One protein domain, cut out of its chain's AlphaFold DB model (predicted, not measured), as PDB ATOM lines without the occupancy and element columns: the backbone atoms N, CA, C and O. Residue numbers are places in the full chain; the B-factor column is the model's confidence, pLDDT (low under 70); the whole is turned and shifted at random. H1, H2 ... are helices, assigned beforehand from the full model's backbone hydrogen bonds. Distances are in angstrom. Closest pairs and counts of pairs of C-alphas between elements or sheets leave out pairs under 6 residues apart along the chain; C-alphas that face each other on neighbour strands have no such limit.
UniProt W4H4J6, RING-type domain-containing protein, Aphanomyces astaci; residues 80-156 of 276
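Overview. This is residues 80 to 156 of the 276 residues of the protein "RING-type domain-containing protein" of Aphanomyces astaci (UniProt W4H4J6). The long helix H2 and the helix H3 make an open V, joined where H2 ends and H3 begins; H1 runs the same way as H3 at a shallow tilt and meets the last part of H2. H4 turns crosswise near the last residues of H1 and H3, and residues 95 to 104 span the open side of the V from H1 to H2. The printed part has 77 residues with four named helices, H1 to H4 in order along the chain, and no named strand; its class is all helix. It is compact, with a radius of gyration of the C-alphas of 13.1 A and spans of 35 by 25 by 24 A.

Along the chain. H2, residues 105 to 123, is 27.1 A from first to last C-alpha and begins with C-alpha 105 at (25.841, -34.331, 132.866). H3, residues 127 to 143, is 24.1 A long. H1, residues 80 to 94, is 21.4 A long and begins with C-alpha 80 at (43.448, -28.646, 107.405). H4, residues 145 to 156, is 16.3 A long and ends with C-alpha 156 at (28.612, -52.602, 116.554).

Arrangement. H2 touches H3 with residues 118 to 123 alone; the closest C-alphas are those of Leu 122 and Lys 130, 4.8 A apart. The two run opposite ways at a steep tilt of 47 degrees. H2 touches H1 with residues 115 to 123 alone, closest at the C-alphas of Arg 88 and Ile 119, 6.2 A apart, also opposite ways at a steep tilt of 47 degrees. H1 and H3 are close but not clearly touching, the same way at a shallow tilt of 25 degrees; their closest C-alphas, those of Thr 94 and Lys 141, are 6.3 A apart. H4 is close to H1 but not clearly touching, about perpendicular at 77 degrees, with the C-alphas of Thr 94 and Ile 148 closest at 6.2 A. H2 and H4 are apart. In H1, H2, H3 and H4 every O i to N i+4 pair is within hydrogen-bond range.

Size, cuts and confidence. The C-alphas of Asp 126 and Lys 154 are the two farthest apart, 36.7 A. The printed part has no cut. The links H2 to H3 and H3 to H4 are tight, and H1 to H2 is short. Mean pLDDT of the printed part is 95.6, and no printed residue is under 70.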
ATOM      1  N   ASP A  80      43.510 -28.762 105.948       90.25
ATOM      2  CA  ASP A  80      43.448 -28.646 107.405       90.25
ATOM      3  C   ASP A  80      42.162 -29.242 107.967       90.25
ATOM      4  O   ASP A  80      42.228 -30.039 108.900       90.25
ATOM      5  N   PHE A  81      41.022 -28.992 107.324       94.25
ATOM      6  CA  PHE A  81      39.761 -29.640 107.665       94.25
ATOM      7  C   PHE A  81      39.867 -31.168 107.570       94.25
ATOM      8  O   PHE A  81      39.469 -31.895 108.476       94.25
ATOM      9  N   ASN A  82      40.479 -31.693 106.501       92.56
ATOM     10  CA  ASN A  82      40.686 -33.135 106.369       92.56
ATOM     11  C   ASN A  82      41.607 -33.702 107.467       92.56
ATOM     12  O   ASN A  82      41.410 -34.847 107.890       92.56
ATOM     13  N   LYS A  83      42.605 -32.938 107.936       92.56
ATOM     14  CA  LYS A  83      43.449 -33.340 109.074       92.56
ATOM     15  C   LYS A  83      42.648 -33.371 110.373       92.56
ATOM     16  O   LYS A  83      42.717 -34.395 111.051       92.56
ATOM     17  N   ASP A  84      41.872 -32.325 110.665       95.69
ATOM     18  CA  ASP A  84      40.975 -32.263 111.828       95.69
ATOM     19  C   ASP A  84      40.025 -33.458 111.845       95.69
ATOM     20  O   ASP A  84      40.091 -34.287 112.750       95.69
ATOM     21  N   VAL A  85      39.257 -33.659 110.771       97.00
ATOM     22  CA  VAL A  85      38.322 -34.786 110.658       97.00
ATOM     23  C   VAL A  85      39.029 -36.129 110.857       97.00
ATOM     24  O   VAL A  85      38.483 -37.036 111.486       97.00
ATOM     25  N   THR A  86      40.247 -36.284 110.335       96.88
ATOM     26  CA  THR A  86      41.020 -37.523 110.498       96.88
ATOM     27  C   THR A  86      41.454 -37.742 111.946       96.88
ATOM     28  O   THR A  86      41.352 -38.866 112.441       96.88
ATOM     29  N   ILE A  87      41.950 -36.705 112.623       96.62
ATOM     30  CA  ILE A  87      42.383 -36.774 114.024       96.62
ATOM     31  C   ILE A  87      41.173 -37.001 114.928       96.62
ATOM     32  O   ILE A  87      41.149 -37.993 115.654       96.62
ATOM     33  N   ARG A  88      40.125 -36.186 114.784       97.62
ATOM     34  CA  ARG A  88      38.847 -36.300 115.494       97.62
ATOM     35  C   ARG A  88      38.275 -37.714 115.401       97.62
ATOM     36  O   ARG A  88      37.993 -38.329 116.424       97.62
ATOM     37  N   LYS A  89      38.210 -38.306 114.201       97.25
ATOM     38  CA  LYS A  89      37.757 -39.703 114.020       97.25
ATOM     39  C   LYS A  89      38.594 -40.716 114.805       97.25
ATOM     40  O   LYS A  89      38.043 -41.663 115.363       97.25
ATOM     41  N   LYS A  90      39.920 -40.556 114.840       96.69
ATOM     42  CA  LYS A  90      40.811 -41.480 115.560       96.69
ATOM     43  C   LYS A  90      40.705 -41.317 117.075       96.69
ATOM     44  O   LYS A  90      40.681 -42.324 117.787       96.69
ATOM     45  N   VAL A  91      40.632 -40.076 117.552       97.06
ATOM     46  CA  VAL A  91      40.466 -39.766 118.974       97.06
ATOM     47  C   VAL A  91      39.121 -40.297 119.453       97.06
ATOM     48  O   VAL A  91      39.120 -41.119 120.360       97.06
ATOM     49  N   LEU A  92      38.011 -39.983 118.777       96.19
ATOM     50  CA  LEU A  92      36.666 -40.461 119.138       96.19
ATOM     51  C   LEU A  92      36.510 -41.987 119.061       96.19
ATOM     52  O   LEU A  92      35.693 -42.564 119.772       96.19
ATOM     53  N   LYS A  93      37.313 -42.675 118.238       95.44
ATOM     54  CA  LYS A  93      37.366 -44.144 118.267       95.44
ATOM     55  C   LYS A  93      37.950 -44.680 119.583       95.44
ATOM     56  O   LYS A  93      37.570 -45.757 120.024       95.44
ATOM     57  N   THR A  94      38.881 -43.946 120.189       95.12
ATOM     58  CA  THR A  94      39.515 -44.309 121.468       95.12
ATOM     59  C   THR A  94      38.713 -43.771 122.655       95.12
ATOM     60  O   THR A  94      38.552 -44.447 123.657       95.12
ATOM     61  N   TYR A  95      38.201 -42.552 122.547       96.00
ATOM     62  CA  TYR A  95      37.392 -41.874 123.551       96.00
ATOM     63  C   TYR A  95      35.911 -42.133 123.270       96.00
ATOM     64  O   TYR A  95      35.172 -41.244 122.857       96.00
ATOM     65  N   ASN A  96      35.482 -43.378 123.484       95.50
ATOM     66  CA  ASN A  96      34.156 -43.872 123.111       95.50
ATOM     67  C   ASN A  96      33.206 -44.089 124.304       95.50
ATOM     68  O   ASN A  96      32.341 -44.965 124.240       95.50
ATOM     69  N   LYS A  97      33.377 -43.332 125.394       94.25
ATOM     70  CA  LYS A  97      32.409 -43.302 126.498       94.25
ATOM     71  C   LYS A  97      31.157 -42.523 126.096       94.25
ATOM     72  O   LYS A  97      31.267 -41.521 125.387       94.25
ATOM     73  N   THR A  98      29.988 -42.978 126.530       92.56
ATOM     74  CA  THR A  98      28.692 -42.322 126.285       92.56
ATOM     75  C   THR A  98      28.166 -41.678 127.566       92.56
ATOM     76  O   THR A  98      28.699 -41.919 128.642       92.56
ATOM     77  N   GLY A  99      27.111 -40.861 127.476       90.38
ATOM     78  CA  GLY A  99      26.516 -40.215 128.657       90.38
ATOM     79  C   GLY A  99      26.030 -41.196 129.734       90.38
ATOM     80  O   GLY A  99      25.977 -40.833 130.901       90.38
ATOM     81  N   GLU A 100      25.738 -42.447 129.363       91.25
ATOM     82  CA  GLU A 100      25.354 -43.522 130.291       91.25
ATOM     83  C   GLU A 100      26.524 -44.020 131.159       91.25
ATOM     84  O   GLU A 100      26.297 -44.651 132.187       91.25
ATOM     85  N   ASP A 101      27.770 -43.736 130.765       91.44
ATOM     86  CA  ASP A 101      28.973 -44.119 131.514       91.44
ATOM     87  C   ASP A 101      29.293 -43.147 132.675       91.44
ATOM     88  O   ASP A 101      30.278 -43.355 133.389       91.44
ATOM     89  N   PHE A 102      28.502 -42.084 132.860       95.25
ATOM     90  CA  PHE A 102      28.741 -41.014 133.835       95.25
ATOM     91  C   PHE A 102      27.554 -40.835 134.787       95.25
ATOM     92  O   PHE A 102      26.407 -41.104 134.435       95.25
ATOM     93  N   ASN A 103      27.822 -40.344 136.000       94.62
ATOM     94  CA  ASN A 103      26.778 -40.151 137.015       94.62
ATOM     95  C   ASN A 103      26.063 -38.800 136.879       94.62
ATOM     96  O   ASN A 103      24.975 -38.616 137.425       94.62
ATOM     97  N   SER A 104      26.684 -37.842 136.189       96.62
ATOM     98  CA  SER A 104      26.140 -36.504 135.979       96.62
ATOM     99  C   SER A 104      26.447 -35.977 134.580       96.62
ATOM    100  O   SER A 104      27.410 -36.384 133.927       96.62
ATOM    101  N   LEU A 105      25.624 -35.027 134.132       96.12
ATOM    102  CA  LEU A 105      25.841 -34.331 132.866       96.12
ATOM    103  C   LEU A 105      27.125 -33.485 132.897       96.12
ATOM    104  O   LEU A 105      27.802 -33.376 131.880       96.12
ATOM    105  N   ASP A 106      27.484 -32.934 134.058       97.38
ATOM    106  CA  ASP A 106      28.688 -32.115 134.226       97.38
ATOM    107  C   ASP A 106      29.966 -32.941 134.028       97.38
ATOM    108  O   ASP A 106      30.880 -32.503 133.331       97.38
ATOM    109  N   GLU A 107      30.011 -34.168 134.559       97.06
ATOM    110  CA  GLU A 107      31.125 -35.100 134.328       97.06
ATOM    111  C   GLU A 107      31.260 -35.469 132.847       97.06
ATOM    112  O   GLU A 107      32.371 -35.514 132.313       97.06
ATOM    113  N   TYR A 108      30.134 -35.707 132.170       97.06
ATOM    114  CA  TYR A 108      30.131 -36.007 130.742       97.06
ATOM    115  C   TYR A 108      30.606 -34.810 129.905       97.06
ATOM    116  O   TYR A 108      31.427 -34.979 129.005       97.06
ATOM    117  N   ASN A 109      30.158 -33.594 130.225       96.88
ATOM    118  CA  ASN A 109      30.602 -32.379 129.540       96.88
ATOM    119  C   ASN A 109      32.097 -32.115 129.757       96.88
ATOM    120  O   ASN A 109      32.799 -31.834 128.790       96.88
ATOM    121  N   ALA A 110      32.604 -32.285 130.983       97.50
ATOM    122  CA  ALA A 110      34.034 -32.167 131.276       97.50
ATOM    123  C   ALA A 110      34.867 -33.208 130.504       97.50
ATOM    124  O   ALA A 110      35.969 -32.922 130.035       97.50
ATOM    125  N   TYR A 111      34.333 -34.420 130.327       96.94
ATOM    126  CA  TYR A 111      34.949 -35.433 129.475       96.94
ATOM    127  C   TYR A 111      34.984 -35.009 127.999       96.94
ATOM    128  O   TYR A 111      36.022 -35.167 127.356       96.94
ATOM    129  N   LEU A 112      33.890 -34.462 127.459       97.06
ATOM    130  CA  LEU A 112      33.848 -33.973 126.076       97.06
ATOM    131  C   LEU A 112      34.815 -32.806 125.848       97.06
ATOM    132  O   LEU A 112      35.513 -32.793 124.837       97.06
ATOM    133  N   GLU A 113      34.899 -31.872 126.795       97.50
ATOM    134  CA  GLU A 113      35.853 -30.760 126.758       97.50
ATOM    135  C   GLU A 113      37.297 -31.279 126.731       97.50
ATOM    136  O   GLU A 113      38.051 -30.956 125.817       97.50
ATOM    137  N   ALA A 114      37.649 -32.213 127.621       96.69
ATOM    138  CA  ALA A 114      38.979 -32.823 127.639       96.69
ATOM    139  C   ALA A 114      39.333 -33.575 126.338       96.69
ATOM    140  O   ALA A 114      40.513 -33.704 125.990       96.69
ATOM    141  N   VAL A 115      38.331 -34.110 125.629       97.38
ATOM    142  CA  VAL A 115      38.508 -34.736 124.310       97.38
ATOM    143  C   VAL A 115      38.764 -33.686 123.229       97.38
ATOM    144  O   VAL A 115      39.652 -33.898 122.400       97.38
ATOM    145  N   GLU A 116      38.033 -32.572 123.223       97.56
ATOM    146  CA  GLU A 116      38.265 -31.477 122.270       97.56
ATOM    147  C   GLU A 116      39.609 -30.781 122.521       97.56
ATOM    148  O   GLU A 116      40.336 -30.546 121.557       97.56
ATOM    149  N   ASP A 117      40.011 -30.577 123.778       97.62
ATOM    150  CA  ASP A 117      41.343 -30.063 124.131       97.62
ATOM    151  C   ASP A 117      42.451 -30.958 123.565       97.62
ATOM    152  O   ASP A 117      43.404 -30.493 122.942       97.62
ATOM    153  N   LEU A 118      42.298 -32.279 123.708       97.25
ATOM    154  CA  LEU A 118      43.246 -33.232 123.140       97.25
ATOM    155  C   LEU A 118      43.302 -33.137 121.607       97.25
ATOM    156  O   LEU A 118      44.380 -33.245 121.024       97.25
ATOM    157  N   ILE A 119      42.156 -32.984 120.938       97.12
ATOM    158  CA  ILE A 119      42.099 -32.828 119.476       97.12
ATOM    159  C   ILE A 119      42.784 -31.525 119.058       97.12
ATOM    160  O   ILE A 119      43.556 -31.534 118.097       97.12
ATOM    161  N   PHE A 120      42.539 -30.437 119.789       97.12
ATOM    162  CA  PHE A 120      43.154 -29.137 119.559       97.12
ATOM    163  C   PHE A 120      44.682 -29.214 119.676       97.12
ATOM    164  O   PHE A 120      45.390 -28.831 118.741       97.12
ATOM    165  N   ASP A 121      45.196 -29.819 120.748       97.25
ATOM    166  CA  ASP A 121      46.636 -30.006 120.945       97.25
ATOM    167  C   ASP A 121      47.264 -30.888 119.849       97.25
ATOM    168  O   ASP A 121      48.366 -30.615 119.368       97.25
ATOM    169  N   LEU A 122      46.556 -31.931 119.394       96.31
ATOM    170  CA  LEU A 122      47.011 -32.803 118.302       96.31
ATOM    171  C   LEU A 122      47.053 -32.104 116.933       96.31
ATOM    172  O   LEU A 122      47.747 -32.582 116.027       96.31
ATOM    173  N   LEU A 123      46.305 -31.014 116.764       95.00
ATOM    174  CA  LEU A 123      46.288 -30.195 115.551       95.00
ATOM    175  C   LEU A 123      47.304 -29.055 115.573       95.00
ATOM    176  O   LEU A 123      47.538 -28.449 114.523       95.00
ATOM    177  N   SER A 124      47.920 -28.791 116.726       93.81
ATOM    178  CA  SER A 124      48.931 -27.751 116.879       93.81
ATOM    179  C   SER A 124      50.099 -27.934 115.900       93.81
ATOM    180  O   SER A 124      50.542 -29.051 115.608       93.81
ATOM    181  N   GLU A 125      50.615 -26.813 115.389       88.62
ATOM    182  CA  GLU A 125      51.856 -26.792 114.605       88.62
ATOM    183  C   GLU A 125      53.107 -26.915 115.496       88.62
ATOM    184  O   GLU A 125      54.190 -27.179 114.974       88.62
ATOM    185  N   ASP A 126      52.968 -26.759 116.820       93.81
ATOM    186  CA  ASP A 126      54.043 -26.978 117.789       93.81
ATOM    187  C   ASP A 126      54.226 -28.480 118.054       93.81
ATOM    188  O   ASP A 126      53.360 -29.152 118.625       93.81
ATOM    189  N   ASP A 127      55.380 -29.010 117.643       92.12
ATOM    190  CA  ASP A 127      55.714 -30.422 117.810       92.12
ATOM    191  C   ASP A 127      55.777 -30.845 119.287       92.12
ATOM    192  O   ASP A 127      55.383 -31.966 119.595       92.12
ATOM    193  N   ALA A 128      56.172 -29.966 120.216       95.69
ATOM    194  CA  ALA A 128      56.231 -30.306 121.639       95.69
ATOM    195  C   ALA A 128      54.830 -30.526 122.230       95.69
ATOM    196  O   ALA A 128      54.601 -31.511 122.939       95.69
ATOM    197  N   VAL A 129      53.880 -29.644 121.897       95.94
ATOM    198  CA  VAL A 129      52.467 -29.773 122.302       95.94
ATOM    199  C   VAL A 129      51.862 -31.033 121.687       95.94
ATOM    200  O   VAL A 129      51.278 -31.864 122.388       95.94
ATOM    201  N   LYS A 130      52.078 -31.229 120.382       95.56
ATOM    202  CA  LYS A 130      51.554 -32.383 119.649       95.56
ATOM    203  C   LYS A 130      52.104 -33.708 120.184       95.56
ATOM    204  O   LYS A 130      51.364 -34.691 120.275       95.56
ATOM    205  N   ASP A 131      53.386 -33.772 120.530       95.94
ATOM    206  CA  ASP A 131      54.018 -34.986 121.057       95.94
ATOM    207  C   ASP A 131      53.537 -35.303 122.479       95.94
ATOM    208  O   ASP A 131      53.238 -36.466 122.776       95.94
ATOM    209  N   ALA A 132      53.361 -34.287 123.331       96.81
ATOM    210  CA  ALA A 132      52.759 -34.450 124.654       96.81
ATOM    211  C   ALA A 132      51.315 -34.981 124.564       96.81
ATOM    212  O   ALA A 132      50.957 -35.949 125.244       96.81
ATOM    213  N   ALA A 133      50.506 -34.420 123.663       96.94
ATOM    214  CA  ALA A 133      49.144 -34.879 123.406       96.94
ATOM    215  C   ALA A 133      49.102 -36.319 122.868       96.94
ATOM    216  O   ALA A 133      48.312 -37.144 123.334       96.94
ATOM    217  N   ASN A 134      50.001 -36.676 121.942       96.31
ATOM    218  CA  ASN A 134      50.124 -38.051 121.452       96.31
ATOM    219  C   ASN A 134      50.518 -39.033 122.562       96.31
ATOM    220  O   ASN A 134      49.997 -40.152 122.597       96.31
ATOM    221  N   ALA A 135      51.408 -38.637 123.475       97.25
ATOM    222  CA  ALA A 135      51.781 -39.455 124.625       97.25
ATOM    223  C   ALA A 135      50.579 -39.691 125.554       97.25
ATOM    224  O   ALA A 135      50.276 -40.846 125.866       97.25
ATOM    225  N   LYS A 136      49.833 -38.629 125.898       96.38
ATOM    226  CA  LYS A 136      48.594 -38.707 126.693       96.38
ATOM    227  C   LYS A 136      47.561 -39.623 126.035       96.38
ATOM    228  O   LYS A 136      47.002 -40.507 126.680       96.38
ATOM    229  N   TRP A 137      47.341 -39.469 124.729       97.19
ATOM    230  CA  TRP A 137      46.408 -40.311 123.981       97.19
ATOM    231  C   TRP A 137      46.837 -41.783 123.960       97.19
ATOM    232  O   TRP A 137      46.014 -42.679 124.166       97.19
ATOM    233  N   LYS A 138      48.129 -42.055 123.749       96.81
ATOM    234  CA  LYS A 138      48.673 -43.416 123.753       96.81
ATOM    235  C   LYS A 138      48.531 -44.077 125.123       96.81
ATOM    236  O   LYS A 138      48.141 -45.243 125.175       96.81
ATOM    237  N   GLN A 139      48.813 -43.345 126.197       96.81
ATOM    238  CA  GLN A 139      48.638 -43.821 127.566       96.81
ATOM    239  C   GLN A 139      47.168 -44.160 127.841       96.81
ATOM    240  O   GLN A 139      46.866 -45.297 128.200       96.81
ATOM    241  N   TYR A 140      46.247 -43.235 127.545       96.38
ATOM    242  CA  TYR A 140      44.812 -43.470 127.713       96.38
ATOM    243  C   TYR A 140      44.350 -44.725 126.965       96.38
ATOM    244  O   TYR A 140      43.632 -45.558 127.519       96.38
ATOM    245  N   LYS A 141      44.801 -44.902 125.717       95.75
ATOM    246  CA  LYS A 141      44.480 -46.084 124.912       95.75
ATOM    247  C   LYS A 141      44.951 -47.380 125.575       95.75
ATOM    248  O   LYS A 141      44.214 -48.362 125.555       95.75
ATOM    249  N   GLN A 142      46.164 -47.401 126.127       96.19
ATOM    250  CA  GLN A 142      46.717 -48.583 126.796       96.19
ATOM    251  C   GLN A 142      45.936 -48.923 128.068       96.19
ATOM    252  O   GLN A 142      45.531 -50.070 128.242       96.19
ATOM    253  N   GLU A 143      45.658 -47.925 128.903       96.12
ATOM    254  CA  GLU A 143      44.946 -48.101 130.173       96.12
ATOM    255  C   GLU A 143      43.478 -48.505 129.969       96.12
ATOM    256  O   GLU A 143      42.941 -49.313 130.723       96.12
ATOM    257  N   ASN A 144      42.834 -48.005 128.909       95.38
ATOM    258  CA  ASN A 144      41.400 -48.188 128.675       95.38
ATOM    259  C   ASN A 144      41.076 -49.214 127.577       95.38
ATOM    260  O   ASN A 144      39.929 -49.299 127.150       95.38
ATOM    261  N   THR A 145      42.039 -50.021 127.116       95.69
ATOM    262  CA  THR A 145      41.839 -50.942 125.975       95.69
ATOM    263  C   THR A 145      40.611 -51.851 126.140       95.69
ATOM    264  O   THR A 145      39.844 -52.021 125.194       95.69
ATOM    265  N   LEU A 146      40.392 -52.416 127.332       94.88
ATOM    266  CA  LEU A 146      39.248 -53.302 127.585       94.88
ATOM    267  C   LEU A 146      37.907 -52.563 127.490       94.88
ATOM    268  O   LEU A 146      36.989 -53.054 126.834       94.88
ATOM    269  N   LEU A 147      37.815 -51.374 128.096       94.44
ATOM    270  CA  LEU A 147      36.621 -50.525 128.038       94.44
ATOM    271  C   LEU A 147      36.319 -50.094 126.602       94.44
ATOM    272  O   LEU A 147      35.185 -50.209 126.145       94.44
ATOM    273  N   ILE A 148      37.353 -49.681 125.869       95.50
ATOM    274  CA  ILE A 148      37.232 -49.249 124.474       95.50
ATOM    275  C   ILE A 148      36.653 -50.372 123.620       95.50
ATOM    276  O   ILE A 148      35.683 -50.150 122.899       95.50
ATOM    277  N   ASN A 149      37.204 -51.581 123.734       95.62
ATOM    278  CA  ASN A 149      36.744 -52.731 122.959       95.62
ATOM    279  C   ASN A 149      35.314 -53.145 123.334       95.62
ATOM    280  O   ASN A 149      34.531 -53.493 122.452       95.62
ATOM    281  N   ALA A 150      34.954 -53.087 124.620       95.38
ATOM    282  CA  ALA A 150      33.594 -53.378 125.069       95.38
ATOM    283  C   ALA A 150      32.583 -52.372 124.493       95.38
ATOM    284  O   ALA A 150      31.544 -52.773 123.966       95.38
ATOM    285  N   ASN A 151      32.908 -51.078 124.518       95.25
ATOM    286  CA  ASN A 151      32.063 -50.029 123.951       95.25
ATOM    287  C   ASN A 151      31.983 -50.120 122.415       95.25
ATOM    288  O   ASN A 151      30.908 -49.938 121.844       95.25
ATOM    289  N   GLU A 152      33.078 -50.473 121.732       95.12
ATOM    290  CA  GLU A 152      33.074 -50.725 120.282       95.12
ATOM    291  C   GLU A 152      32.191 -51.932 119.924       95.12
ATOM    292  O   GLU A 152      31.416 -51.860 118.969       95.12
ATOM    293  N   ALA A 153      32.225 -53.007 120.720       95.50
ATOM    294  CA  ALA A 153      31.366 -54.174 120.527       95.50
ATOM    295  C   ALA A 153      29.878 -53.847 120.734       95.50
ATOM    296  O   ALA A 153      29.061 -54.208 119.885       95.50
ATOM    297  N   LYS A 154      29.535 -53.115 121.806       94.56
ATOM    298  CA  LYS A 154      28.163 -52.639 122.063       94.56
ATOM    299  C   LYS A 154      27.642 -51.784 120.908       94.56
ATOM    300  O   LYS A 154      26.548 -52.023 120.407       94.56
ATOM    301  N   LYS A 155      28.450 -50.828 120.437       93.75
ATOM    302  CA  LYS A 155      28.097 -49.971 119.297       93.75
ATOM    303  C   LYS A 155      27.873 -50.783 118.020       93.75
ATOM    304  O   LYS A 155      26.902 -50.540 117.314       93.75
ATOM    305  N   ALA A 156      28.744 -51.750 117.732       95.75
ATOM    306  CA  ALA A 156      28.612 -52.602 116.554       95.75
ATOM    307  C   ALA A 156      27.371 -53.507 116.617       95.75
ATOM    308  O   ALA A 156      26.762 -53.801 115.590       95.75
TER     309      ALA A 156